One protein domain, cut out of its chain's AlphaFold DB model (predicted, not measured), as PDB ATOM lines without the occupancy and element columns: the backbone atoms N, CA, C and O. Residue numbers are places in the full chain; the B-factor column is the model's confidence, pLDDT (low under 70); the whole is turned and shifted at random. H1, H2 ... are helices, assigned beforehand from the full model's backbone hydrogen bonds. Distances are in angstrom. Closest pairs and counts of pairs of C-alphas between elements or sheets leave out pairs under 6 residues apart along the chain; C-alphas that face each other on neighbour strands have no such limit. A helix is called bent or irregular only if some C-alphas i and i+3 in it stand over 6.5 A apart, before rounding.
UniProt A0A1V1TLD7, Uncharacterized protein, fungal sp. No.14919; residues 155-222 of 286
ATOM      1  N   GLU A 155     -35.116  39.393   8.785       90.44
ATOM      2  CA  GLU A 155     -35.461  40.364   7.741       90.44
ATOM      3  C   GLU A 155     -34.813  41.728   7.982       90.44
ATOM      4  O   GLU A 155     -34.351  42.367   7.032       90.44
ATOM      5  N   GLY A 156     -34.739  42.159   9.242       90.75
ATOM      6  CA  GLY A 156     -34.155  43.439   9.613       90.75
ATOM      7  C   GLY A 156     -32.631  43.447   9.471       90.75
ATOM      8  O   GLY A 156     -32.094  44.366   8.852       90.75
ATOM      9  N   LEU A 157     -31.951  42.365   9.870       93.38
ATOM     10  CA  LEU A 157     -30.517  42.172   9.602       93.38
ATOM     11  C   LEU A 157     -30.212  42.102   8.096       93.38
ATOM     12  O   LEU A 157     -29.267  42.723   7.609       93.38
ATOM     13  N   THR A 158     -31.049  41.401   7.324       91.81
ATOM     14  CA  THR A 158     -30.898  41.316   5.860       91.81
ATOM     15  C   THR A 158     -31.107  42.677   5.192       91.81
ATOM     16  O   THR A 158     -30.429  43.005   4.214       91.81
ATOM     17  N   LYS A 159     -32.048  43.483   5.699       92.12
ATOM     18  CA  LYS A 159     -32.263  44.858   5.239       92.12
ATOM     19  C   LYS A 159     -31.042  45.726   5.550       92.12
ATOM     20  O   LYS A 159     -30.551  46.375   4.633       92.12
ATOM     21  N   ALA A 160     -30.535  45.684   6.782       93.69
ATOM     22  CA  ALA A 160     -29.343  46.418   7.207       93.69
ATOM     23  C   ALA A 160     -28.135  46.106   6.307       93.69
ATOM     24  O   ALA A 160     -27.541  47.010   5.723       93.69
ATOM     25  N   TRP A 161     -27.862  44.816   6.077       93.56
ATOM     26  CA  TRP A 161     -26.820  44.364   5.153       93.56
ATOM     27  C   TRP A 161     -26.999  44.924   3.735       93.56
ATOM     28  O   TRP A 161     -26.061  45.466   3.150       93.56
ATOM     29  N   ARG A 162     -28.207  44.822   3.170       91.12
ATOM     30  CA  ARG A 162     -28.493  45.299   1.808       91.12
ATOM     31  C   ARG A 162     -28.348  46.816   1.677       91.12
ATOM     32  O   ARG A 162     -27.830  47.273   0.660       91.12
ATOM     33  N   ASP A 163     -28.788  47.574   2.674       93.00
ATOM     34  CA  ASP A 163     -28.695  49.034   2.672       93.00
ATOM     35  C   ASP A 163     -27.225  49.483   2.762       93.00
ATOM     36  O   ASP A 163     -26.808  50.366   2.010       93.00
ATOM     37  N   CYS A 164     -26.400  48.801   3.569       93.50
ATOM     38  CA  CYS A 164     -24.949  49.010   3.577       93.50
ATOM     39  C   CYS A 164     -24.308  48.681   2.222       93.50
ATOM     40  O   CYS A 164     -23.524  49.477   1.714       93.50
ATOM     41  N   ILE A 165     -24.664  47.554   1.594       91.56
ATOM     42  CA  ILE A 165     -24.171  47.193   0.253       91.56
ATOM     43  C   ILE A 165     -24.546  48.259  -0.787       91.56
ATOM     44  O   ILE A 165     -23.731  48.575  -1.650       91.56
ATOM     45  N   HIS A 166     -25.738  48.856  -0.692       92.31
ATOM     46  CA  HIS A 166     -26.141  49.957  -1.568       92.31
ATOM     47  C   HIS A 166     -25.172  51.141  -1.444       92.31
ATOM     48  O   HIS A 166     -24.649  51.622  -2.449       92.31
ATOM     49  N   HIS A 167     -24.854  51.555  -0.216       92.25
ATOM     50  CA  HIS A 167     -23.886  52.628   0.022       92.25
ATOM     51  C   HIS A 167     -22.433  52.256  -0.295       92.25
ATOM     52  O   HIS A 167     -21.641  53.150  -0.566       92.25
ATOM     53  N   LEU A 168     -22.068  50.972  -0.303       91.31
ATOM     54  CA  LEU A 168     -20.752  50.527  -0.783       91.31
ATOM     55  C   LEU A 168     -20.609  50.654  -2.303       91.31
ATOM     56  O   LEU A 168     -19.506  50.873  -2.793       91.31
ATOM     57  N   VAL A 169     -21.704  50.467  -3.047       90.12
ATOM     58  CA  VAL A 169     -21.692  50.493  -4.517       90.12
ATOM     59  C   VAL A 169     -21.909  51.902  -5.068       90.12
ATOM     60  O   VAL A 169     -21.229  52.287  -6.016       90.12
ATOM     61  N   TYR A 170     -22.852  52.655  -4.495       91.06
ATOM     62  CA  TYR A 170     -23.289  53.958  -5.016       91.06
ATOM     63  C   TYR A 170     -23.012  55.142  -4.077       91.06
ATOM     64  O   TYR A 170     -23.180  56.290  -4.484       91.06
ATOM     65  N   GLY A 171     -22.627  54.877  -2.827       88.69
ATOM     66  CA  GLY A 171     -22.286  55.892  -1.830       88.69
ATOM     67  C   GLY A 171     -20.789  55.918  -1.518       88.69
ATOM     68  O   GLY A 171     -19.975  55.365  -2.254       88.69
ATOM     69  N   ASN A 172     -20.436  56.541  -0.391       90.31
ATOM     70  CA  ASN A 172     -19.053  56.677   0.084       90.31
ATOM     71  C   ASN A 172     -18.822  55.937   1.412       90.31
ATOM     72  O   ASN A 172     -17.963  56.324   2.200       90.31
ATOM     73  N   LEU A 173     -19.573  54.857   1.678       90.75
ATOM     74  CA  LEU A 173     -19.547  54.193   2.989       90.75
ATOM     75  C   LEU A 173     -18.151  53.709   3.396       90.75
ATOM     76  O   LEU A 173     -17.828  53.734   4.577       90.75
ATOM     77  N   ILE A 174     -17.312  53.288   2.444       90.56
ATOM     78  CA  ILE A 174     -15.921  52.918   2.742       90.56
ATOM     79  C   ILE A 174     -15.155  54.109   3.324       90.56
ATOM     80  O   ILE A 174     -14.545  53.973   4.383       90.56
ATOM     81  N   ASP A 175     -15.205  55.264   2.664       90.50
ATOM     82  CA  ASP A 175     -14.497  56.465   3.112       90.50
ATOM     83  C   ASP A 175     -15.037  56.950   4.460       90.50
ATOM     84  O   ASP A 175     -14.264  57.299   5.353       90.50
ATOM     85  N   ASP A 176     -16.354  56.896   4.643       89.50
ATOM     86  CA  ASP A 176     -17.011  57.286   5.888       89.50
ATOM     87  C   ASP A 176     -16.628  56.362   7.054       89.50
ATOM     88  O   ASP A 176     -16.306  56.839   8.145       89.50
ATOM     89  N   ILE A 177     -16.572  55.048   6.813       90.00
ATOM     90  CA  ILE A 177     -16.081  54.058   7.779       90.00
ATOM     91  C   ILE A 177     -14.626  54.344   8.148       90.00
ATOM     92  O   ILE A 177     -14.291  54.381   9.332       90.00
ATOM     93  N   PHE A 178     -13.747  54.552   7.164       89.25
ATOM     94  CA  PHE A 178     -12.338  54.832   7.440       89.25
ATOM     95  C   PHE A 178     -12.165  56.135   8.223       89.25
ATOM     96  O   PHE A 178     -11.393  56.164   9.182       89.25
ATOM     97  N   ASN A 179     -12.920  57.181   7.883       88.81
ATOM     98  CA  ASN A 179     -12.937  58.431   8.638       88.81
ATOM     99  C   ASN A 179     -13.410  58.209  10.078       88.81
ATOM    100  O   ASN A 179     -12.777  58.709  11.011       88.81
ATOM    101  N   GLN A 180     -14.457  57.415  10.292       84.81
ATOM    102  CA  GLN A 180     -14.933  57.098  11.638       84.81
ATOM    103  C   GLN A 180     -13.894  56.312  12.446       84.81
ATOM    104  O   GLN A 180     -13.665  56.629  13.612       84.81
ATOM    105  N   LEU A 181     -13.202  55.355  11.824       86.19
ATOM    106  CA  LEU A 181     -12.151  54.562  12.467       86.19
ATOM    107  C   LEU A 181     -10.939  55.397  12.907       86.19
ATOM    108  O   LEU A 181     -10.184  54.969  13.777       86.19
ATOM    109  N   THR A 182     -10.750  56.604  12.359       86.81
ATOM    110  CA  THR A 182      -9.738  57.540  12.888       86.81
ATOM    111  C   THR A 182     -10.148  58.193  14.211       86.81
ATOM    112  O   THR A 182      -9.280  58.639  14.960       86.81
ATOM    113  N   HIS A 183     -11.448  58.230  14.522       85.31
ATOM    114  CA  HIS A 183     -12.003  58.887  15.711       85.31
ATOM    115  C   HIS A 183     -12.515  57.895  16.764       85.31
ATOM    116  O   HIS A 183     -12.639  58.251  17.935       85.31
ATOM    117  N   THR A 184     -12.876  56.671  16.378       84.50
ATOM    118  CA  THR A 184     -13.492  55.664  17.254       84.50
ATOM    119  C   THR A 184     -12.991  54.270  16.889       84.50
ATOM    120  O   THR A 184     -12.880  53.937  15.717       84.50
ATOM    121  N   GLU A 185     -12.716  53.428  17.888       80.56
ATOM    122  CA  GLU A 185     -12.202  52.063  17.671       80.56
ATOM    123  C   GLU A 185     -13.287  51.044  17.268       80.56
ATOM    124  O   GLU A 185     -12.971  49.907  16.927       80.56
ATOM    125  N   SER A 186     -14.563  51.436  17.299       79.50
ATOM    126  CA  SER A 186     -15.711  50.601  16.928       79.50
ATOM    127  C   SER A 186     -16.277  51.020  15.575       79.50
ATOM    128  O   SER A 186     -16.601  52.188  15.350       79.50
ATOM    129  N   LEU A 187     -16.424  50.028  14.696       79.00
ATOM    130  CA  LEU A 187     -17.054  50.160  13.385       79.00
ATOM    131  C   LEU A 187     -18.574  50.340  13.526       79.00
ATOM    132  O   LEU A 187     -19.191  51.128  12.815       79.00
ATOM    133  N   GLU A 188     -19.162  49.619  14.476       83.00
ATOM    134  CA  GLU A 188     -20.598  49.555  14.750       83.00
ATOM    135  C   GLU A 188     -21.164  50.909  15.197       83.00
ATOM    136  O   GLU A 188     -22.324  51.216  14.942       83.00
ATOM    137  N   ALA A 189     -20.324  51.758  15.796       81.06
ATOM    138  CA  ALA A 189     -20.706  53.083  16.272       81.06
ATOM    139  C   ALA A 189     -21.079  54.077  15.153       81.06
ATOM    140  O   ALA A 189     -21.646  55.128  15.449       81.06
ATOM    141  N   TYR A 190     -20.763  53.780  13.885       84.88
ATOM    142  CA  TYR A 190     -21.060  54.678  12.767       84.88
ATOM    143  C   TYR A 190     -22.563  54.768  12.468       84.88
ATOM    144  O   TYR A 190     -23.099  55.867  12.357       84.88
ATOM    145  N   SER A 191     -23.264  53.636  12.332       90.62
ATOM    146  CA  SER A 191     -24.704  53.634  12.046       90.62
ATOM    147  C   SER A 191     -25.389  52.336  12.501       90.62
ATOM    148  O   SER A 191     -24.776  51.270  12.411       90.62
ATOM    149  N   PRO A 192     -26.675  52.387  12.906       91.31
ATOM    150  CA  PRO A 192     -27.474  51.197  13.210       91.31
ATOM    151  C   PRO A 192     -27.544  50.186  12.054       91.31
ATOM    152  O   PRO A 192     -27.556  48.977  12.291       91.31
ATOM    153  N   ALA A 193     -27.558  50.658  10.800       92.44
ATOM    154  CA  ALA A 193     -27.476  49.783   9.630       92.44
ATOM    155  C   ALA A 193     -26.152  49.006   9.594       92.44
ATOM    156  O   ALA A 193     -26.146  47.802   9.345       92.44
ATOM    157  N   LEU A 194     -25.031  49.682   9.867       92.88
ATOM    158  CA  LEU A 194     -23.715  49.052   9.854       92.88
ATOM    159  C   LEU A 194     -23.547  48.065  11.010       92.88
ATOM    160  O   LEU A 194     -23.027  46.977  10.791       92.88
ATOM    161  N   GLU A 195     -24.044  48.396  12.203       92.38
ATOM    162  CA  GLU A 195     -24.092  47.462  13.334       92.38
ATOM    163  C   GLU A 195     -24.861  46.181  12.959       92.38
ATOM    164  O   GLU A 195     -24.335  45.075  13.097       92.38
ATOM    165  N   GLY A 196     -26.065  46.317  12.389       93.19
ATOM    166  CA  GLY A 196     -26.854  45.170  11.926       93.19
ATOM    167  C   GLY A 196     -26.192  44.391  10.781       93.19
ATOM    168  O   GLY A 196     -26.280  43.165  10.727       93.19
ATOM    169  N   ALA A 197     -25.485  45.069   9.875       93.25
ATOM    170  CA  ALA A 197     -24.737  44.426   8.796       93.25
ATOM    171  C   ALA A 197     -23.526  43.630   9.320       93.25
ATOM    172  O   ALA A 197     -23.252  42.530   8.831       93.25
ATOM    173  N   VAL A 198     -22.823  44.151  10.329       93.00
ATOM    174  CA  VAL A 198     -21.731  43.445  11.011       93.00
ATOM    175  C   VAL A 198     -22.269  42.211  11.730       93.00
ATOM    176  O   VAL A 198     -21.709  41.129  11.562       93.00
ATOM    177  N   GLU A 199     -23.379  42.331  12.457       93.56
ATOM    178  CA  GLU A 199     -24.036  41.197  13.120       93.56
ATOM    179  C   GLU A 199     -24.475  40.123  12.109       93.56
ATOM    180  O   GLU A 199     -24.188  38.935  12.285       93.56
ATOM    181  N   TYR A 200     -25.068  40.536  10.985       93.94
ATOM    182  CA  TYR A 200     -25.401  39.639   9.878       93.94
ATOM    183  C   TYR A 200     -24.166  38.880   9.364       93.94
ATOM    184  O   TYR A 200     -24.213  37.656   9.201       93.94
ATOM    185  N   ALA A 201     -23.047  39.578   9.138       92.12
ATOM    186  CA  ALA A 201     -21.802  38.963   8.687       92.12
ATOM    187  C   ALA A 201     -21.217  38.002   9.735       92.12
ATOM    188  O   ALA A 201     -20.807  36.892   9.385       92.12
ATOM    189  N   GLN A 202     -21.222  38.388  11.013       93.31
ATOM    190  CA  GLN A 202     -20.762  37.547  12.119       93.31
ATOM    191  C   GLN A 202     -21.560  36.243  12.199       93.31
ATOM    192  O   GLN A 202     -20.955  35.172  12.272       93.31
ATOM    193  N   LEU A 203     -22.893  36.304  12.107       93.75
ATOM    194  CA  LEU A 203     -23.756  35.119  12.111       93.75
ATOM    195  C   LEU A 203     -23.442  34.171  10.946       93.75
ATOM    196  O   LEU A 203     -23.344  32.956  11.146       93.75
ATOM    197  N   HIS A 204     -23.233  34.703   9.740       91.94
ATOM    198  CA  HIS A 204     -22.907  33.887   8.567       91.94
ATOM    199  C   HIS A 204     -21.518  33.256   8.673       91.94
ATOM    200  O   HIS A 204     -21.363  32.067   8.385       91.94
ATOM    201  N   ILE A 205     -20.518  34.010   9.136       93.00
ATOM    202  CA  ILE A 205     -19.164  33.493   9.361       93.00
ATOM    203  C   ILE A 205     -19.187  32.417  10.451       93.00
ATOM    204  O   ILE A 205     -18.633  31.340  10.247       93.00
ATOM    205  N   ALA A 206     -19.862  32.657  11.577       93.81
ATOM    206  CA  ALA A 206     -19.978  31.684  12.661       93.81
ATOM    207  C   ALA A 206     -20.665  30.393  12.193       93.81
ATOM    208  O   ALA A 206     -20.165  29.299  12.453       93.81
ATOM    209  N   THR A 207     -21.761  30.516  11.440       93.06
ATOM    210  CA  THR A 207     -22.477  29.371  10.861       93.06
ATOM    211  C   THR A 207     -21.588  28.594   9.894       93.06
ATOM    212  O   THR A 207     -21.516  27.367   9.964       93.06
ATOM    213  N   PHE A 208     -20.856  29.294   9.026       90.00
ATOM    214  CA  PHE A 208     -19.909  28.675   8.104       90.00
ATOM    215  C   PHE A 208     -18.796  27.924   8.847       90.00
ATOM    216  O   PHE A 208     -18.545  26.754   8.560       90.00
ATOM    217  N   LEU A 209     -18.167  28.556   9.841       89.25
ATOM    218  CA  LEU A 209     -17.126  27.932  10.659       89.25
ATOM    219  C   LEU A 209     -17.661  26.708  11.411       89.25
ATOM    220  O   LEU A 209     -16.993  25.676  11.452       89.25
ATOM    221  N   HIS A 210     -18.875  26.789  11.957       90.69
ATOM    222  CA  HIS A 210     -19.526  25.664  12.622       90.69
ATOM    223  C   HIS A 210     -19.765  24.497  11.653       90.69
ATOM    224  O   HIS A 210     -19.416  23.353  11.953       90.69
ATOM    225  N   GLN A 211     -20.268  24.782  10.450       88.00
ATOM    226  CA  GLN A 211     -20.486  23.766   9.424       88.00
ATOM    227  C   GLN A 211     -19.174  23.091   8.996       88.00
ATOM    228  O   GLN A 211     -19.113  21.867   8.872       88.00
ATOM    229  N   VAL A 212     -18.118  23.878   8.780       84.81
ATOM    230  CA  VAL A 212     -16.829  23.389   8.273       84.81
ATOM    231  C   VAL A 212     -16.040  22.626   9.334       84.81
ATOM    232  O   VAL A 212     -15.455  21.592   9.021       84.81
ATOM    233  N   PHE A 213     -16.003  23.114  10.574       85.88
ATOM    234  CA  PHE A 213     -15.104  22.572  11.595       85.88
ATOM    235  C   PHE A 213     -15.779  21.658  12.612       85.88
ATOM    236  O   PHE A 213     -15.098  20.797  13.169       85.88
ATOM    237  N   VAL A 214     -17.081  21.821  12.855       87.50
ATOM    238  CA  VAL A 214     -17.806  21.042  13.871       87.50
ATOM    239  C   VAL A 214     -18.656  19.951  13.231       87.50
ATOM    240  O   VAL A 214     -18.579  18.800  13.650       87.50
ATOM    241  N   LEU A 215     -19.454  20.294  12.217       88.12
ATOM    242  CA  LEU A 215     -20.403  19.351  11.612       88.12
ATOM    243  C   LEU A 215     -19.773  18.464  10.532       88.12
ATOM    244  O   LEU A 215     -20.208  17.329  10.334       88.12
ATOM    245  N   SER A 216     -18.747  18.951   9.831       84.88
ATOM    246  CA  SER A 216     -18.027  18.153   8.837       84.88
ATOM    247  C   SER A 216     -17.160  17.080   9.496       84.88
ATOM    248  O   SER A 216     -16.341  17.370  10.369       84.88
ATOM    249  N   ALA A 217     -17.243  15.845   8.993       82.50
ATOM    250  CA  ALA A 217     -16.389  14.740   9.432       82.50
ATOM    251  C   ALA A 217     -14.884  15.007   9.206       82.50
ATOM    252  O   ALA A 217     -14.039  14.445   9.901       82.50
ATOM    253  N   GLU A 218     -14.540  15.882   8.255       82.00
ATOM    254  CA  GLU A 218     -13.155  16.256   7.932       82.00
ATOM    255  C   GLU A 218     -12.648  17.466   8.747       82.00
ATOM    256  O   GLU A 218     -11.480  17.841   8.629       82.00
ATOM    257  N   GLY A 219     -13.480  18.064   9.611       84.06
ATOM    258  CA  GLY A 219     -13.158  19.277  10.377       84.06
ATOM    259  C   GLY A 219     -11.823  19.221  11.142       84.06
ATOM    260  O   GLY A 219     -10.978  20.100  10.945       84.06
ATOM    261  N   PRO A 220     -11.548  18.173  11.947       84.94
ATOM    262  CA  PRO A 220     -10.277  18.039  12.665       84.94
ATOM    263  C   PRO A 220      -9.050  17.935  11.750       84.94
ATOM    264  O   PRO A 220      -7.958  18.376  12.113       84.94
ATOM    265  N   TYR A 221      -9.209  17.346  10.562       83.69
ATOM    266  CA  TYR A 221      -8.142  17.276   9.567       83.69
ATOM    267  C   TYR A 221      -7.881  18.652   8.945       83.69
ATOM    268  O   TYR A 221      -6.726  19.075   8.876       83.69
ATOM    269  N   LEU A 222      -8.939  19.382   8.576       81.94
ATOM    270  CA  LEU A 222      -8.826  20.750   8.065       81.94
ATOM    271  C   LEU A 222      -8.141  21.678   9.075       81.94
ATOM    272  O   LEU A 222      -7.256  22.436   8.690       81.94
TER     273      LEU A 222
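AT A GLANCE: This is residues 155 to 222 of the 286 residues of an uncharacterized protein of fungal sp. No.14919 (UniProt A0A1V1TLD7). One long helix, H3, forms a shaft, with a small head at its beginning, where H1 crosses over its first part and H2 folds away from the end of H1. At the far end of the shaft the chain turns a corner into the very short H4, and between head and corner residues 202 to 208 of H3 stand free. The printed part has 68 residues with four named helices, in the order H1, H2, H3, H4, and no named strand; its class is all helix. The whole is loose, with a radius of gyration of the C-alphas of 15.4 A, and elongated, spanning 43 by 27 by 18 A.

HOW THE PARTS SIT: H1, residues 155 to 170, and H2, residues 173 to 183, only just touch, with 3 pairs of C-alphas within 8 A, and touch only at the corner by their tight link. H1 does this with residues 164 to 168 alone; the closest C-alphas, of His 167 and Leu 173, are 5.5 A apart, and the two lines are about perpendicular at 82 degrees. H3, residues 192 to 215, touches H1 with its residues 192 to 200 alone. The closest C-alphas of this pair, of Trp 161 and Ala 197, are 4.2 A apart. H1 and H3 run opposite ways at a steep tilt of 69.8 degrees, only just short of about perpendicular. H2 and H3 are apart. H4, residues 219 to 222, touches H3 only at the corner, where residues 212 to 213 of H3 alone take part; the closest C-alphas, of Phe 213 and Gly 219, are 4.0 A apart. H4 is apart from H1 and from H2. In H1 every O i to N i+4 pair is within hydrogen-bond range, in H2 6 of 7 and in H3 19 of 20, while H4 is too short for such a pair.

IN THESE COORDINATES: H1 begins with C-alpha 155 at (-35.461, 40.364, 7.741) and is 22.3 A long from first to last C-alpha. H2 measures 15.5 A. H3, the longest helix with 24 residues, runs 32.7 A from C-alpha 192 at (-27.474, 51.197, 13.210) to C-alpha 215 at (-20.403, 19.351, 11.612). It is neither bent nor irregular, but only just: C-alphas 212 and 215 are 6.3 A apart. H4 has four residues and ends with C-alpha 222 at (-8.826, 20.750, 8.065).

THE WHOLE: The two C-alphas farthest apart, of His 183 and Ala 217, are 44.8 A apart. The printed part has no cut. The links from H1 to H2 and from H3 to H4 are tight, the link from H2 to H3, with 8 residues, is short, and no link is long. Residues 166 to 172, of which 166 to 170 belong to H1, also stand free. The mean pLDDT of the printed part is 89.1, and no printed residue is under 70.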